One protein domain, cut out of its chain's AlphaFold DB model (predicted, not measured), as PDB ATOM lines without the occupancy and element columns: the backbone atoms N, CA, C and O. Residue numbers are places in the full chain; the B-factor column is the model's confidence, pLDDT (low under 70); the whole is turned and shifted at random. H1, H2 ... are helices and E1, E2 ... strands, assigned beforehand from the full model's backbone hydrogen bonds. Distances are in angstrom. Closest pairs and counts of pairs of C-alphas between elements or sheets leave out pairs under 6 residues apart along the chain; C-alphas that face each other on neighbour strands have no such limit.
ATOM      1  N   LYS A  79       7.684 -24.666 -16.586       79.75
ATOM      2  CA  LYS A  79       7.146 -23.925 -17.738       79.75
ATOM      3  C   LYS A  79       7.332 -24.719 -19.024       79.75
ATOM      4  O   LYS A  79       6.438 -24.744 -19.863       79.75
ATOM      5  N   VAL A  80       8.468 -25.397 -19.166       83.75
ATOM      6  CA  VAL A  80       8.739 -26.266 -20.316       83.75
ATOM      7  C   VAL A  80       7.853 -27.507 -20.284       83.75
ATOM      8  O   VAL A  80       7.248 -27.836 -21.301       83.75
ATOM      9  N   ASP A  81       7.738 -28.163 -19.125       82.06
ATOM     10  CA  ASP A  81       6.912 -29.369 -18.967       82.06
ATOM     11  C   ASP A  81       5.430 -29.106 -19.258       82.06
ATOM     12  O   ASP A  81       4.762 -29.933 -19.879       82.06
ATOM     13  N   ASN A  82       4.932 -27.924 -18.890       80.94
ATOM     14  CA  ASN A  82       3.549 -27.517 -19.138       80.94
ATOM     15  C   ASN A  82       3.338 -26.890 -20.530       80.94
ATOM     16  O   ASN A  82       2.227 -26.478 -20.859       80.94
ATOM     17  N   GLY A  83       4.380 -26.804 -21.369       80.81
ATOM     18  CA  GLY A  83       4.293 -26.205 -22.706       80.81
ATOM     19  C   GLY A  83       4.024 -24.694 -22.690       80.81
ATOM     20  O   GLY A  83       3.405 -24.156 -23.605       80.81
ATOM     21  N   HIS A  84       4.449 -24.008 -21.632       83.69
ATOM     22  CA  HIS A  84       4.276 -22.571 -21.396       83.69
ATOM     23  C   HIS A  84       5.603 -21.805 -21.411       83.69
ATOM     24  O   HIS A  84       5.676 -20.691 -20.903       83.69
ATOM     25  N   PHE A  85       6.650 -22.403 -21.977       83.25
ATOM     26  CA  PHE A  85       7.921 -21.733 -22.204       83.25
ATOM     27  C   PHE A  85       7.948 -21.138 -23.614       83.25
ATOM     28  O   PHE A  85       7.820 -21.863 -24.604       83.25
ATOM     29  N   TYR A  86       8.125 -19.823 -23.704       84.69
ATOM     30  CA  TYR A  86       8.152 -19.077 -24.958       84.69
ATOM     31  C   TYR A  86       9.492 -18.361 -25.154       84.69
ATOM     32  O   TYR A  86      10.254 -18.154 -24.215       84.69
ATOM     33  N   MET A  87       9.767 -17.906 -26.382       81.12
ATOM     34  CA  MET A  87      10.989 -17.138 -26.679       81.12
ATOM     35  C   MET A  87      11.096 -15.860 -25.830       81.12
ATOM     36  O   MET A  87      12.182 -15.470 -25.426       81.12
ATOM     37  N   SER A  88       9.958 -15.251 -25.479       79.69
ATOM     38  CA  SER A  88       9.921 -14.104 -24.571       79.69
ATOM     39  C   SER A  88      10.418 -14.430 -23.165       79.69
ATOM     40  O   SER A  88      10.987 -13.554 -22.525       79.69
ATOM     41  N   ASP A  89      10.223 -15.661 -22.676       81.19
ATOM     42  CA  ASP A  89      10.770 -16.084 -21.382       81.19
ATOM     43  C   ASP A  89      12.296 -16.180 -21.439       81.19
ATOM     44  O   ASP A  89      12.954 -15.911 -20.440       81.19
ATOM     45  N   LEU A  90      12.863 -16.511 -22.603       81.12
ATOM     46  CA  LEU A  90      14.308 -16.545 -22.814       81.12
ATOM     47  C   LEU A  90      14.908 -15.132 -22.736       81.12
ATOM     48  O   LEU A  90      15.882 -14.919 -22.017       81.12
ATOM     49  N   ASP A  91      14.273 -14.170 -23.410       75.88
ATOM     50  CA  ASP A  91      14.716 -12.770 -23.450       75.88
ATOM     51  C   ASP A  91      14.487 -12.036 -22.112       75.88
ATOM     52  O   ASP A  91      15.321 -11.239 -21.685       75.88
ATOM     53  N   GLN A  92      13.361 -12.294 -21.432       76.31
ATOM     54  CA  GLN A  92      12.980 -11.610 -20.185       76.31
ATOM     55  C   GLN A  92      13.508 -12.307 -18.926       76.31
ATOM     56  O   GLN A  92      13.755 -11.649 -17.919       76.31
ATOM     57  N   GLY A  93      13.682 -13.629 -18.969       69.50
ATOM     58  CA  GLY A  93      14.082 -14.455 -17.826       69.50
ATOM     59  C   GLY A  93      15.577 -14.426 -17.513       69.50
ATOM     60  O   GLY A  93      16.035 -15.189 -16.670       69.50
ATOM     61  N   GLY A  94      16.353 -13.574 -18.191       75.62
ATOM     62  CA  GLY A  94      17.782 -13.418 -17.918       75.62
ATOM     63  C   GLY A  94      18.623 -14.642 -18.295       75.62
ATOM     64  O   GLY A  94      19.726 -14.822 -17.777       75.62
ATOM     65  N   TYR A  95      18.120 -15.484 -19.195       82.12
ATOM     66  CA  TYR A  95      18.827 -16.666 -19.662       82.12
ATOM     67  C   TYR A  95      20.006 -16.287 -20.563       82.12
ATOM     68  O   TYR A  95      19.920 -15.421 -21.433       82.12
ATOM     69  N   LYS A  96      21.133 -16.958 -20.354       81.75
ATOM     70  CA  LYS A  96      22.393 -16.787 -21.080       81.75
ATOM     71  C   LYS A  96      22.955 -18.154 -21.445       81.75
ATOM     72  O   LYS A  96      22.551 -19.163 -20.883       81.75
ATOM     73  N   ASN A  97      23.914 -18.178 -22.370       84.00
ATOM     74  CA  ASN A  97      24.633 -19.394 -22.758       84.00
ATOM     75  C   ASN A  97      23.684 -20.549 -23.133       84.00
ATOM     76  O   ASN A  97      23.632 -21.586 -22.472       84.00
ATOM     77  N   VAL A  98      22.880 -20.328 -24.175       86.88
ATOM     78  CA  VAL A  98      21.950 -21.344 -24.662       86.88
ATOM     79  C   VAL A  98      22.737 -22.460 -25.333       86.88
ATOM     80  O   VAL A  98      23.557 -22.216 -26.217       86.88
ATOM     81  N   GLN A  99      22.478 -23.693 -24.923       87.81
ATOM     82  CA  GLN A  99      23.147 -24.875 -25.443       87.81
ATOM     83  C   GLN A  99      22.119 -25.954 -25.764       87.81
ATOM     84  O   GLN A  99      21.151 -26.163 -25.036       87.81
ATOM     85  N   MET A 100      22.328 -26.659 -26.866       86.69
ATOM     86  CA  MET A 100      21.584 -27.861 -27.208       86.69
ATOM     87  C   MET A 100      22.407 -29.078 -26.798       86.69
ATOM     88  O   MET A 100      23.544 -29.241 -27.227       86.69
ATOM     89  N   VAL A 101      21.807 -29.943 -25.992       87.25
ATOM     90  CA  VAL A 101      22.386 -31.205 -25.545       87.25
ATOM     91  C   VAL A 101      21.706 -32.337 -26.306       87.25
ATOM     92  O   VAL A 101      20.479 -32.470 -26.291       87.25
ATOM     93  N   VAL A 102      22.499 -33.156 -26.996       86.62
ATOM     94  CA  VAL A 102      22.027 -34.348 -27.709       86.62
ATOM     95  C   VAL A 102      22.687 -35.575 -27.109       86.62
ATOM     96  O   VAL A 102      23.907 -35.713 -27.114       86.62
ATOM     97  N   GLU A 103      21.853 -36.478 -26.618       85.62
ATOM     98  CA  GLU A 103      22.238 -37.770 -26.071       85.62
ATOM     99  C   GLU A 103      21.705 -38.890 -26.970       85.62
ATOM    100  O   GLU A 103      21.010 -38.652 -27.965       85.62
ATOM    101  N   ARG A 104      22.005 -40.139 -26.605       84.19
ATOM    102  CA  ARG A 104      21.563 -41.323 -27.349       84.19
ATOM    103  C   ARG A 104      20.042 -41.406 -27.509       84.19
ATOM    104  O   ARG A 104      19.543 -41.646 -28.608       84.19
ATOM    105  N   ASP A 105      19.317 -41.212 -26.410       84.81
ATOM    106  CA  ASP A 105      17.873 -41.467 -26.350       84.81
ATOM    107  C   ASP A 105      17.034 -40.187 -26.440       84.81
ATOM    108  O   ASP A 105      15.876 -40.230 -26.863       84.81
ATOM    109  N   ARG A 106      17.623 -39.029 -26.122       86.50
ATOM    110  CA  ARG A 106      16.922 -37.744 -26.061       86.50
ATOM    111  C   ARG A 106      17.786 -36.569 -26.504       86.50
ATOM    112  O   ARG A 106      19.009 -36.635 -26.497       86.50
ATOM    113  N   SER A 107      17.127 -35.479 -26.868       87.75
ATOM    114  CA  SER A 107      17.752 -34.178 -27.116       87.75
ATOM    115  C   SER A 107      16.956 -33.079 -26.422       87.75
ATOM    116  O   SER A 107      15.735 -33.175 -26.309       87.75
ATOM    117  N   TYR A 108      17.630 -32.057 -25.907       89.12
ATOM    118  CA  TYR A 108      16.989 -30.936 -25.224       89.12
ATOM    119  C   TYR A 108      17.878 -29.695 -25.251       89.12
ATOM    120  O   TYR A 108      19.069 -29.768 -25.538       89.12
ATOM    121  N   MET A 109      17.291 -28.541 -24.960       87.38
ATOM    122  CA  MET A 109      17.995 -27.271 -24.856       87.38
ATOM    123  C   MET A 109      18.063 -26.823 -23.404       87.38
ATOM    124  O   MET A 109      17.095 -26.960 -22.651       87.38
ATOM    125  N   VAL A 110      19.200 -26.255 -23.034       87.75
ATOM    126  CA  VAL A 110      19.475 -25.678 -21.722       87.75
ATOM    127  C   VAL A 110      19.947 -24.243 -21.872       87.75
ATOM    128  O   VAL A 110      20.496 -23.856 -22.902       87.75
ATOM    129  N   ALA A 111      19.737 -23.457 -20.830       85.88
ATOM    130  CA  ALA A 111      20.315 -22.136 -20.690       85.88
ATOM    131  C   ALA A 111      20.733 -21.913 -19.238       85.88
ATOM    132  O   ALA A 111      20.175 -22.501 -18.310       85.88
ATOM    133  N   THR A 112      21.727 -21.062 -19.044       84.31
ATOM    134  CA  THR A 112      22.178 -20.619 -17.729       84.31
ATOM    135  C   THR A 112      21.400 -19.371 -17.324       84.31
ATOM    136  O   THR A 112      21.468 -18.352 -18.006       84.31
ATOM    137  N   THR A 113      20.659 -19.431 -16.226       79.75
ATOM    138  CA  THR A 113      19.974 -18.274 -15.635       79.75
ATOM    139  C   THR A 113      21.001 -17.280 -15.074       79.75
ATOM    140  O   THR A 113      22.154 -17.641 -14.824       79.75
ATOM    141  N   THR A 114      20.610 -16.025 -14.834       77.94
ATOM    142  CA  THR A 114      21.466 -15.010 -14.179       77.94
ATOM    143  C   THR A 114      22.092 -15.482 -12.874       77.94
ATOM    144  O   THR A 114      23.205 -15.072 -12.553       77.94
ATOM    145  N   ASP A 115      21.404 -16.371 -12.163       73.38
ATOM    146  CA  ASP A 115      21.819 -16.912 -10.869       73.38
ATOM    147  C   ASP A 115      22.897 -18.005 -11.002       73.38
ATOM    148  O   ASP A 115      23.295 -18.622 -10.018       73.38
ATOM    149  N   GLY A 116      23.364 -18.277 -12.229       73.38
ATOM    150  CA  GLY A 116      24.367 -19.299 -12.535       73.38
ATOM    151  C   GLY A 116      23.807 -20.722 -12.599       73.38
ATOM    152  O   GLY A 116      24.557 -21.668 -12.829       73.38
ATOM    153  N   THR A 117      22.497 -20.893 -12.422       76.06
ATOM    154  CA  THR A 117      21.818 -22.191 -12.484       76.06
ATOM    155  C   THR A 117      21.543 -22.589 -13.931       76.06
ATOM    156  O   THR A 117      21.205 -21.755 -14.767       76.06
ATOM    157  N   VAL A 118      21.699 -23.875 -14.259       80.94
ATOM    158  CA  VAL A 118      21.377 -24.396 -15.597       80.94
ATOM    159  C   VAL A 118      19.946 -24.919 -15.577       80.94
ATOM    160  O   VAL A 118      19.634 -25.844 -14.828       80.94
ATOM    161  N   SER A 119      19.082 -24.344 -16.409       81.69
ATOM    162  CA  SER A 119      17.682 -24.741 -16.548       81.69
ATOM    163  C   SER A 119      17.394 -25.201 -17.974       81.69
ATOM    164  O   SER A 119      17.983 -24.715 -18.943       81.69
ATOM    165  N   ARG A 120      16.496 -26.175 -18.122       86.62
ATOM    166  CA  ARG A 120      16.039 -26.644 -19.433       86.62
ATOM    167  C   ARG A 120      15.037 -25.651 -19.997       86.62
ATOM    168  O   ARG A 120      14.167 -25.184 -19.273       86.62
ATOM    169  N   ILE A 121      15.125 -25.393 -21.294       86.94
ATOM    170  CA  ILE A 121      14.269 -24.432 -22.005       86.94
ATOM    171  C   ILE A 121      13.481 -25.068 -23.162       86.94
ATOM    172  O   ILE A 121      12.711 -24.389 -23.834       86.94
ATOM    173  N   SER A 122      13.652 -26.372 -23.419       86.00
ATOM    174  CA  SER A 122      12.872 -27.102 -24.426       86.00
ATOM    175  C   SER A 122      12.379 -28.459 -23.921       86.00
ATOM    176  O   SER A 122      13.062 -29.096 -23.115       86.00
ATOM    177  N   PRO A 123      11.244 -28.961 -24.440       85.75
ATOM    178  CA  PRO A 123      10.833 -30.342 -24.215       85.75
ATOM    179  C   PRO A 123      11.887 -31.336 -24.714       85.75
ATOM    180  O   PRO A 123      12.753 -30.993 -25.526       85.75
ATOM    181  N   PHE A 124      11.778 -32.584 -24.261       86.62
ATOM    182  CA  PHE A 124      12.618 -33.661 -24.771       86.62
ATOM    183  C   PHE A 124      12.212 -34.049 -26.195       86.62
ATOM    184  O   PHE A 124      11.080 -34.456 -26.458       86.62
ATOM    185  N   GLY A 125      13.167 -33.935 -27.111       85.88
ATOM    186  CA  GLY A 125      13.110 -34.475 -28.460       85.88
ATOM    187  C   GLY A 125      13.782 -35.844 -28.558       85.88
ATOM    188  O   GLY A 125      14.282 -36.400 -27.580       85.88
ATOM    189  N   LYS A 126      13.819 -36.391 -29.778       87.69
ATOM    190  CA  LYS A 126      14.523 -37.649 -30.072       87.69
ATOM    191  C   LYS A 126      16.040 -37.437 -30.021       87.69
ATOM    192  O   LYS A 126      16.526 -36.427 -30.530       87.69
ATOM    193  N   GLY A 127      16.766 -38.379 -29.427       86.38
ATOM    194  CA  GLY A 127      18.232 -38.388 -29.427       86.38
ATOM    195  C   GLY A 127      18.859 -38.939 -30.710       86.38
ATOM    196  O   GLY A 127      18.156 -39.308 -31.658       86.38
ATOM    197  N   ASP A 128      20.191 -39.025 -30.713       86.19
ATOM    198  CA  ASP A 128      20.979 -39.658 -31.773       86.19
ATOM    199  C   ASP A 128      21.509 -41.028 -31.327       86.19
ATOM    200  O   ASP A 128      22.481 -41.146 -30.582       86.19
ATOM    201  N   ARG A 129      20.913 -42.098 -31.866       85.00
ATOM    202  CA  ARG A 129      21.271 -43.493 -31.548       85.00
ATOM    203  C   ARG A 129      22.706 -43.885 -31.918       85.00
ATOM    204  O   ARG A 129      23.142 -44.972 -31.528       85.00
ATOM    205  N   ARG A 130      23.418 -43.063 -32.695       87.19
ATOM    206  CA  ARG A 130      24.835 -43.274 -33.034       87.19
ATOM    207  C   ARG A 130      25.754 -42.975 -31.853       87.19
ATOM    208  O   ARG A 130      26.852 -43.519 -31.807       87.19
ATOM    209  N   LEU A 131      25.295 -42.164 -30.899       83.56
ATOM    210  CA  LEU A 131      26.040 -41.861 -29.686       83.56
ATOM    211  C   LEU A 131      26.058 -43.063 -28.742       83.56
ATOM    212  O   LEU A 131      25.063 -43.786 -28.571       83.56
ATOM    213  N   GLN A 132      27.213 -43.276 -28.120       80.62
ATOM    214  CA  GLN A 132      27.316 -44.182 -26.985       80.62
ATOM    215  C   GLN A 132      26.621 -43.573 -25.768       80.62
ATOM    216  O   GLN A 132      26.377 -42.375 -25.692       80.62
ATOM    217  N   ALA A 133      26.294 -44.420 -24.801       73.62
ATOM    218  CA  ALA A 133      25.551 -44.016 -23.618       73.62
ATOM    219  C   ALA A 133      26.309 -42.930 -22.802       73.62
ATOM    220  O   ALA A 133      25.712 -42.007 -22.267       73.62
ATOM    221  N   ASN A 134      27.640 -42.968 -22.788       75.19
ATOM    222  CA  ASN A 134      28.515 -41.990 -22.130       75.19
ATOM    223  C   ASN A 134      28.937 -40.803 -23.021       75.19
ATOM    224  O   ASN A 134      29.811 -40.020 -22.635       75.19
ATOM    225  N   GLN A 135      28.374 -40.688 -24.223       77.56
ATOM    226  CA  GLN A 135      28.677 -39.616 -25.163       77.56
ATOM    227  C   GLN A 135      27.490 -38.669 -25.267       77.56
ATOM    228  O   GLN A 135      26.345 -39.095 -25.418       77.56
ATOM    229  N   ARG A 136      27.784 -37.371 -25.252       82.31
ATOM    230  CA  ARG A 136      26.810 -36.332 -25.569       82.31
ATOM    231  C   ARG A 136      27.424 -35.317 -26.512       82.31
ATOM    232  O   ARG A 136      28.620 -35.042 -26.453       82.31
ATOM    233  N   ILE A 137      26.598 -34.764 -27.379       84.06
ATOM    234  CA  ILE A 137      26.971 -33.632 -28.212       84.06
ATOM    235  C   ILE A 137      26.412 -32.385 -27.542       84.06
ATOM    236  O   ILE A 137      25.208 -32.293 -27.299       84.06
ATOM    237  N   GLU A 138      27.284 -31.426 -27.269       86.12
ATOM    238  CA  GLU A 138      26.906 -30.089 -26.836       86.12
ATOM    239  C   GLU A 138      27.058 -29.138 -28.013       86.12
ATOM    240  O   GLU A 138      28.135 -29.019 -28.599       86.12
ATOM    241  N   ARG A 139      25.969 -28.466 -28.382       86.00
ATOM    242  CA  ARG A 139      25.988 -27.417 -29.397       86.00
ATOM    243  C   ARG A 139      25.712 -26.073 -28.761       86.00
ATOM    244  O   ARG A 139      24.622 -25.862 -28.233       86.00
ATOM    245  N   ALA A 140      26.663 -25.152 -28.848       84.62
ATOM    246  CA  ALA A 140      26.426 -23.775 -28.443       84.62
ATOM    247  C   ALA A 140      25.446 -23.126 -29.426       84.62
ATOM    248  O   ALA A 140      25.617 -23.220 -30.646       84.62
ATOM    249  N   CYS A 141      24.411 -22.479 -28.904       83.00
ATOM    250  CA  CYS A 141      23.373 -21.842 -29.692       83.00
ATOM    251  C   CYS A 141      23.369 -20.332 -29.458       83.00
ATOM    252  O   CYS A 141      23.354 -19.858 -28.325       83.00
ATOM    253  N   GLU A 142      23.331 -19.569 -30.546       81.62
ATOM    254  CA  GLU A 142      23.142 -18.125 -30.502       81.62
ATOM    255  C   GLU A 142      21.661 -17.802 -30.700       81.62
ATOM    256  O   GLU A 142      21.022 -18.282 -31.643       81.62
ATOM    257  N   VAL A 143      21.112 -16.993 -29.797       77.00
ATOM    258  CA  VAL A 143      19.750 -16.465 -29.902       77.00
ATOM    259  C   VAL A 143      19.844 -15.122 -30.613       77.00
ATOM    260  O   VAL A 143      20.403 -14.169 -30.073       77.00
ATOM    261  N   LYS A 144      19.321 -15.042 -31.835       75.12
ATOM    262  CA  LYS A 144      19.288 -13.808 -32.623       75.12
ATOM    263  C   LYS A 144      17.950 -13.687 -33.338       75.12
ATOM    264  O   LYS A 144      17.491 -14.645 -33.951       75.12
ATOM    265  N   ASP A 145      17.332 -12.509 -33.272       65.25
ATOM    266  CA  ASP A 145      16.076 -12.190 -33.969       65.25
ATOM    267  C   ASP A 145      14.941 -13.196 -33.672       65.25
ATOM    268  O   ASP A 145      14.264 -13.674 -34.581       65.25
ATOM    269  N   SER A 146      14.758 -13.573 -32.396       68.44
ATOM    270  CA  SER A 146      13.781 -14.600 -31.972       68.44
ATOM    271  C   SER A 146      13.990 -15.981 -32.616       68.44
ATOM    272  O   SER A 146      13.071 -16.800 -32.673       68.44
ATOM    273  N   SER A 147      15.197 -16.259 -33.110       72.75
ATOM    274  CA  SER A 147      15.593 -17.527 -33.709       72.75
ATOM    275  C   SER A 147      16.832 -18.067 -33.007       72.75
ATOM    276  O   SER A 147      17.750 -17.318 -32.676       72.75
ATOM    277  N   ILE A 148      16.863 -19.378 -32.782       80.06
ATOM    278  CA  ILE A 148      18.009 -20.048 -32.174       80.06
ATOM    279  C   ILE A 148      18.811 -20.725 -33.281       80.06
ATOM    280  O   ILE A 148      18.297 -21.605 -33.973       80.06
ATOM    281  N   LYS A 149      20.068 -20.311 -33.456       81.06
ATOM    282  CA  LYS A 149      20.975 -20.876 -34.460       81.06
ATOM    283  C   LYS A 149      22.116 -21.631 -33.777       81.06
ATOM    284  O   LYS A 149      22.801 -21.047 -32.938       81.06
ATOM    285  N   PRO A 150      22.344 -22.913 -34.110       79.56
ATOM    286  CA  PRO A 150      23.510 -23.636 -33.621       79.56
ATOM    287  C   PRO A 150      24.777 -23.040 -34.244       79.56
ATOM    288  O   PRO A 150      24.788 -22.716 -35.432       79.56
ATOM    289  N   ARG A 151      25.826 -22.885 -33.438       78.38
ATOM    290  CA  ARG A 151      27.096 -22.280 -33.849       78.38
ATOM    291  C   ARG A 151      28.219 -23.308 -33.873       78.38
ATOM    292  O   ARG A 151      28.760 -23.595 -34.934       78.38
ATOM    293  N   GLU A 152      28.544 -23.864 -32.714       75.94
ATOM    294  CA  GLU A 152      29.671 -24.782 -32.531       75.94
ATOM    295  C   GLU A 152      29.173 -26.101 -31.959       75.94
ATOM    296  O   GLU A 152      28.223 -26.114 -31.179       75.94
ATOM    297  N   GLU A 153      29.796 -27.200 -32.382       80.00
ATOM    298  CA  GLU A 153      29.467 -28.560 -31.971       80.00
ATOM    299  C   GLU A 153      30.678 -29.198 -31.300       80.00
ATOM    300  O   GLU A 153      31.737 -29.333 -31.913       80.00
ATOM    301  N   THR A 154      30.494 -29.623 -30.055       79.00
ATOM    302  CA  THR A 154      31.523 -30.276 -29.254       79.00
ATOM    303  C   THR A 154      31.029 -31.658 -28.848       79.00
ATOM    304  O   THR A 154      29.992 -31.796 -28.196       79.00
ATOM    305  N   LEU A 155      31.769 -32.702 -29.226       77.81
ATOM    306  CA  LEU A 155      31.519 -34.055 -28.737       77.81
ATOM    307  C   LEU A 155      32.169 -34.215 -27.361       77.81
ATOM    308  O   LEU A 155      33.392 -34.229 -27.243       77.81
ATOM    309  N   VAL A 156      31.347 -34.379 -26.330       75.50
ATOM    310  CA  VAL A 156      31.790 -34.604 -24.955       75.50
ATOM    311  C   VAL A 156      31.673 -36.094 -24.647       75.50
ATOM    312  O   VAL A 156      30.579 -36.660 -24.589       75.50
ATOM    313  N   THR A 157      32.819 -36.747 -24.458       71.62
ATOM    314  CA  THR A 157      32.882 -38.147 -24.023       71.62
ATOM    315  C   THR A 157      33.219 -38.176 -22.542       71.62
ATOM    316  O   THR A 157      34.307 -37.760 -22.160       71.62
ATOM    317  N   HIS A 158      32.309 -38.678 -21.707       63.62
ATOM    318  CA  HIS A 158      32.591 -38.838 -20.284       63.62
ATOM    319  C   HIS A 158      33.399 -40.126 -20.074       63.62
ATOM    320  O   HIS A 158      32.897 -41.237 -20.278       63.62
ATOM    321  N   THR A 159      34.663 -39.975 -19.681       56.94
ATOM    322  CA  THR A 159      35.488 -41.043 -19.102       56.94
ATOM    323  C   THR A 159      35.193 -41.154 -17.607       56.94
ATOM    324  O   THR A 159      35.033 -40.145 -16.929       56.94
ATOM    325  N   GLN A 160      35.098 -42.385 -17.099       51.62
ATOM    326  CA  GLN A 160      34.569 -42.739 -15.770       51.62
ATOM    327  C   GLN A 160      35.286 -42.096 -14.558       51.62
ATOM    328  O   GLN A 160      34.765 -42.207 -13.452       51.62
ATOM    329  N   ASP A 161      36.412 -41.404 -14.753       44.97
ATOM    330  CA  ASP A 161      37.238 -40.827 -13.681       44.97
ATOM    331  C   ASP A 161      37.040 -39.323 -13.434       44.97
ATOM    332  O   ASP A 161      37.497 -38.808 -12.412       44.97
ATOM    333  N   GLU A 162      36.320 -38.599 -14.296       39.12
ATOM    334  CA  GLU A 162      35.904 -37.235 -13.964       39.12
ATOM    335  C   GLU A 162      34.532 -37.274 -13.297       39.12
ATOM    336  O   GLU A 162      33.476 -37.255 -13.935       39.12
ATOM    337  N   VAL A 163      34.552 -37.290 -11.962       41.00
ATOM    338  CA  VAL A 163      33.431 -36.790 -11.167       41.00
ATOM    339  C   VAL A 163      33.330 -35.301 -11.473       41.00
ATOM    340  O   VAL A 163      33.864 -34.459 -10.749       41.00
ATOM    341  N   VAL A 164      32.650 -34.969 -12.568       41.66
ATOM    342  CA  VAL A 164      32.177 -33.618 -12.822       41.66
ATOM    343  C   VAL A 164      31.136 -33.347 -11.744       41.66
ATOM    344  O   VAL A 164      29.936 -33.550 -11.915       41.66
ATOM    345  N   ARG A 165      31.620 -32.876 -10.593       39.59
ATOM    346  CA  ARG A 165      30.857 -32.016  -9.698       39.59
ATOM    347  C   ARG A 165      30.599 -30.711 -10.444       39.59
ATOM    348  O   ARG A 165      31.060 -29.651 -10.043       39.59
ATOM    349  N   THR A 166      29.834 -30.753 -11.529       42.31
ATOM    350  CA  THR A 166      28.915 -29.649 -11.726       42.31
ATOM    351  C   THR A 166      27.913 -29.858 -10.617       42.31
ATOM    352  O   THR A 166      26.987 -30.657 -10.754       42.31
ATOM    353  N   GLU A 167      28.136 -29.184  -9.494       39.38
ATOM    354  CA  GLU A 167      27.062 -28.718  -8.633       39.38
ATOM    355  C   GLU A 167      26.162 -27.849  -9.523       39.38
ATOM    356  O   GLU A 167      26.151 -26.626  -9.467       39.38
ATOM    357  N   THR A 168      25.457 -28.482 -10.462       46.78
ATOM    358  CA  THR A 168      24.323 -27.888 -11.130       46.78
ATOM    359  C   THR A 168      23.322 -27.829 -10.005       46.78
ATOM    360  O   THR A 168      22.684 -28.824  -9.666       46.78
ATOM    361  N   HIS A 169      23.301 -26.681  -9.332       43.34
ATOM    362  CA  HIS A 169      22.222 -26.304  -8.447       43.34
ATOM    363  C   HIS A 169      20.962 -26.388  -9.304       43.34
ATOM    364  O   HIS A 169      20.630 -25.471 -10.056       43.34
ATOM    365  N   LEU A 170      20.332 -27.562  -9.276       49.69
ATOM    366  CA  LEU A 170      19.027 -27.781  -9.851       49.69
ATOM    367  C   LEU A 170      18.120 -26.773  -9.166       49.69
ATOM    368  O   LEU A 170      18.008 -26.774  -7.937       49.69
ATOM    369  N   ASN A 171      17.517 -25.885  -9.949       52.31
ATOM    370  CA  ASN A 171      16.567 -24.931  -9.412       52.31
ATOM    371  C   ASN A 171      15.264 -25.675  -9.081       52.31
ATOM    372  O   ASN A 171      14.313 -25.685  -9.852       52.31
ATOM    373  N   LEU A 172      15.245 -26.345  -7.927       54.12
ATOM    374  CA  LEU A 172      14.064 -27.012  -7.368       54.12
ATOM    375  C   LEU A 172      13.075 -26.001  -6.753       54.12
ATOM    376  O   LEU A 172      12.019 -26.381  -6.260       54.12
ATOM    377  N   SER A 173      13.437 -24.718  -6.747       53.03
ATOM    378  CA  SER A 173      12.708 -23.609  -6.126       53.03
ATOM    379  C   SER A 173      11.833 -22.817  -7.103       53.03
ATOM    380  O   SER A 173      11.078 -21.954  -6.664       53.03
ATOM    381  N   GLU A 174      11.863 -23.115  -8.405       56.22
ATOM    382  CA  GLU A 174      11.069 -22.418  -9.433       56.22
ATOM    383  C   GLU A 174       9.593 -22.892  -9.474       56.22
ATOM    384  O   GLU A 174       8.973 -23.069 -10.526       56.22
ATOM    385  N   HIS A 175       9.009 -23.134  -8.297       56.28
ATOM    386  CA  HIS A 175       7.605 -23.486  -8.116       56.28
ATOM    387  C   HIS A 175       6.758 -22.220  -7.926       56.28
ATOM    388  O   HIS A 175       6.261 -21.950  -6.835       56.28
ATOM    389  N   ASP A 176       6.568 -21.438  -8.992       63.34
ATOM    390  CA  ASP A 176       5.455 -20.483  -9.019       63.34
ATOM    391  C   ASP A 176       4.141 -21.282  -9.145       63.34
ATOM    392  O   ASP A 176       3.962 -21.988 -10.147       63.34
ATOM    393  N   PRO A 177       3.214 -21.214  -8.169       63.94
ATOM    394  CA  PRO A 177       1.930 -21.910  -8.251       63.94
ATOM    395  C   PRO A 177       1.126 -21.529  -9.502       63.94
ATOM    396  O   PRO A 177       0.324 -22.336  -9.977       63.94
ATOM    397  N   GLN A 178       1.366 -20.351 -10.086       65.44
ATOM    398  CA  GLN A 178       0.714 -19.918 -11.318       65.44
ATOM    399  C   GLN A 178       1.108 -20.780 -12.532       65.44
ATOM    400  O   GLN A 178       0.311 -20.921 -13.460       65.44
TER     401      GLN A 178
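This is residues 79 to 178 of the 207 residues of an uncharacterized protein of Bacillus cereus (UniProt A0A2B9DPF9). The domain is a single, strongly twisted wall of five antiparallel strands, with the long E4 and E5 hairpin on one side of E1 and E2 and E3 on the other, the short H1 grazing the sheet with residues 87 to 91, and a long tail, residues 158 to 178, running back along the length of the domain. The printed part has 100 residues, in the order H1 E1 E2 E3 E4 E5, and the sheet's order is E3 E2 E1 E4 E5. The class is mostly strand, though under half of the residues are in named elements. The whole is compact, with a radius of gyration of the C-alphas of 14.3 A and spans of 40 by 29 by 22 A.

H1, residues 87 to 92, begins at C-alpha 87 (10.989, -17.138, -26.679). E1 is residues 96 to 102, 18.8 A long, E2 is 106 to 112, 19.8 A, and E3 is 118 to 120. E4, residues 135 to 144, is 28.5 A long. E5, residues 147 to 157, is 28.6 A long, bends by 58 degrees at residue 152 and ends at C-alpha 157 (32.882, -38.147, -24.023).

H1 is on the sheet but only grazes it, with residues 87 to 91; its O i to N i+4 pairs are within hydrogen-bond range. E1, E2 and E3 form a meander, each strand the antiparallel neighbour of the one before; with E4 beside E1 they make a Greek key. N 99 and O 110 of the hairpin E1 and E2 are 2.8 A apart, and N 119 and O 111 of the hairpin E2 and E3 2.9 A. N 100 of E1 and O 139 of E4 are 2.8 A apart. In the hairpin E4 and E5, N 151 and O 140 are 2.8 A apart. The edge strands E3 and E5 are apart.

The C-alphas farthest apart, those of Asp 161 and Gln 178, are 42.2 A apart. The printed part has no cut. E3 to E4 is a long link of 14 residues, of which 125 to 126 pair with 106 to 107 of E2. The pLDDT is under 70 at residues 93, 145 to 146 and 158 to 178.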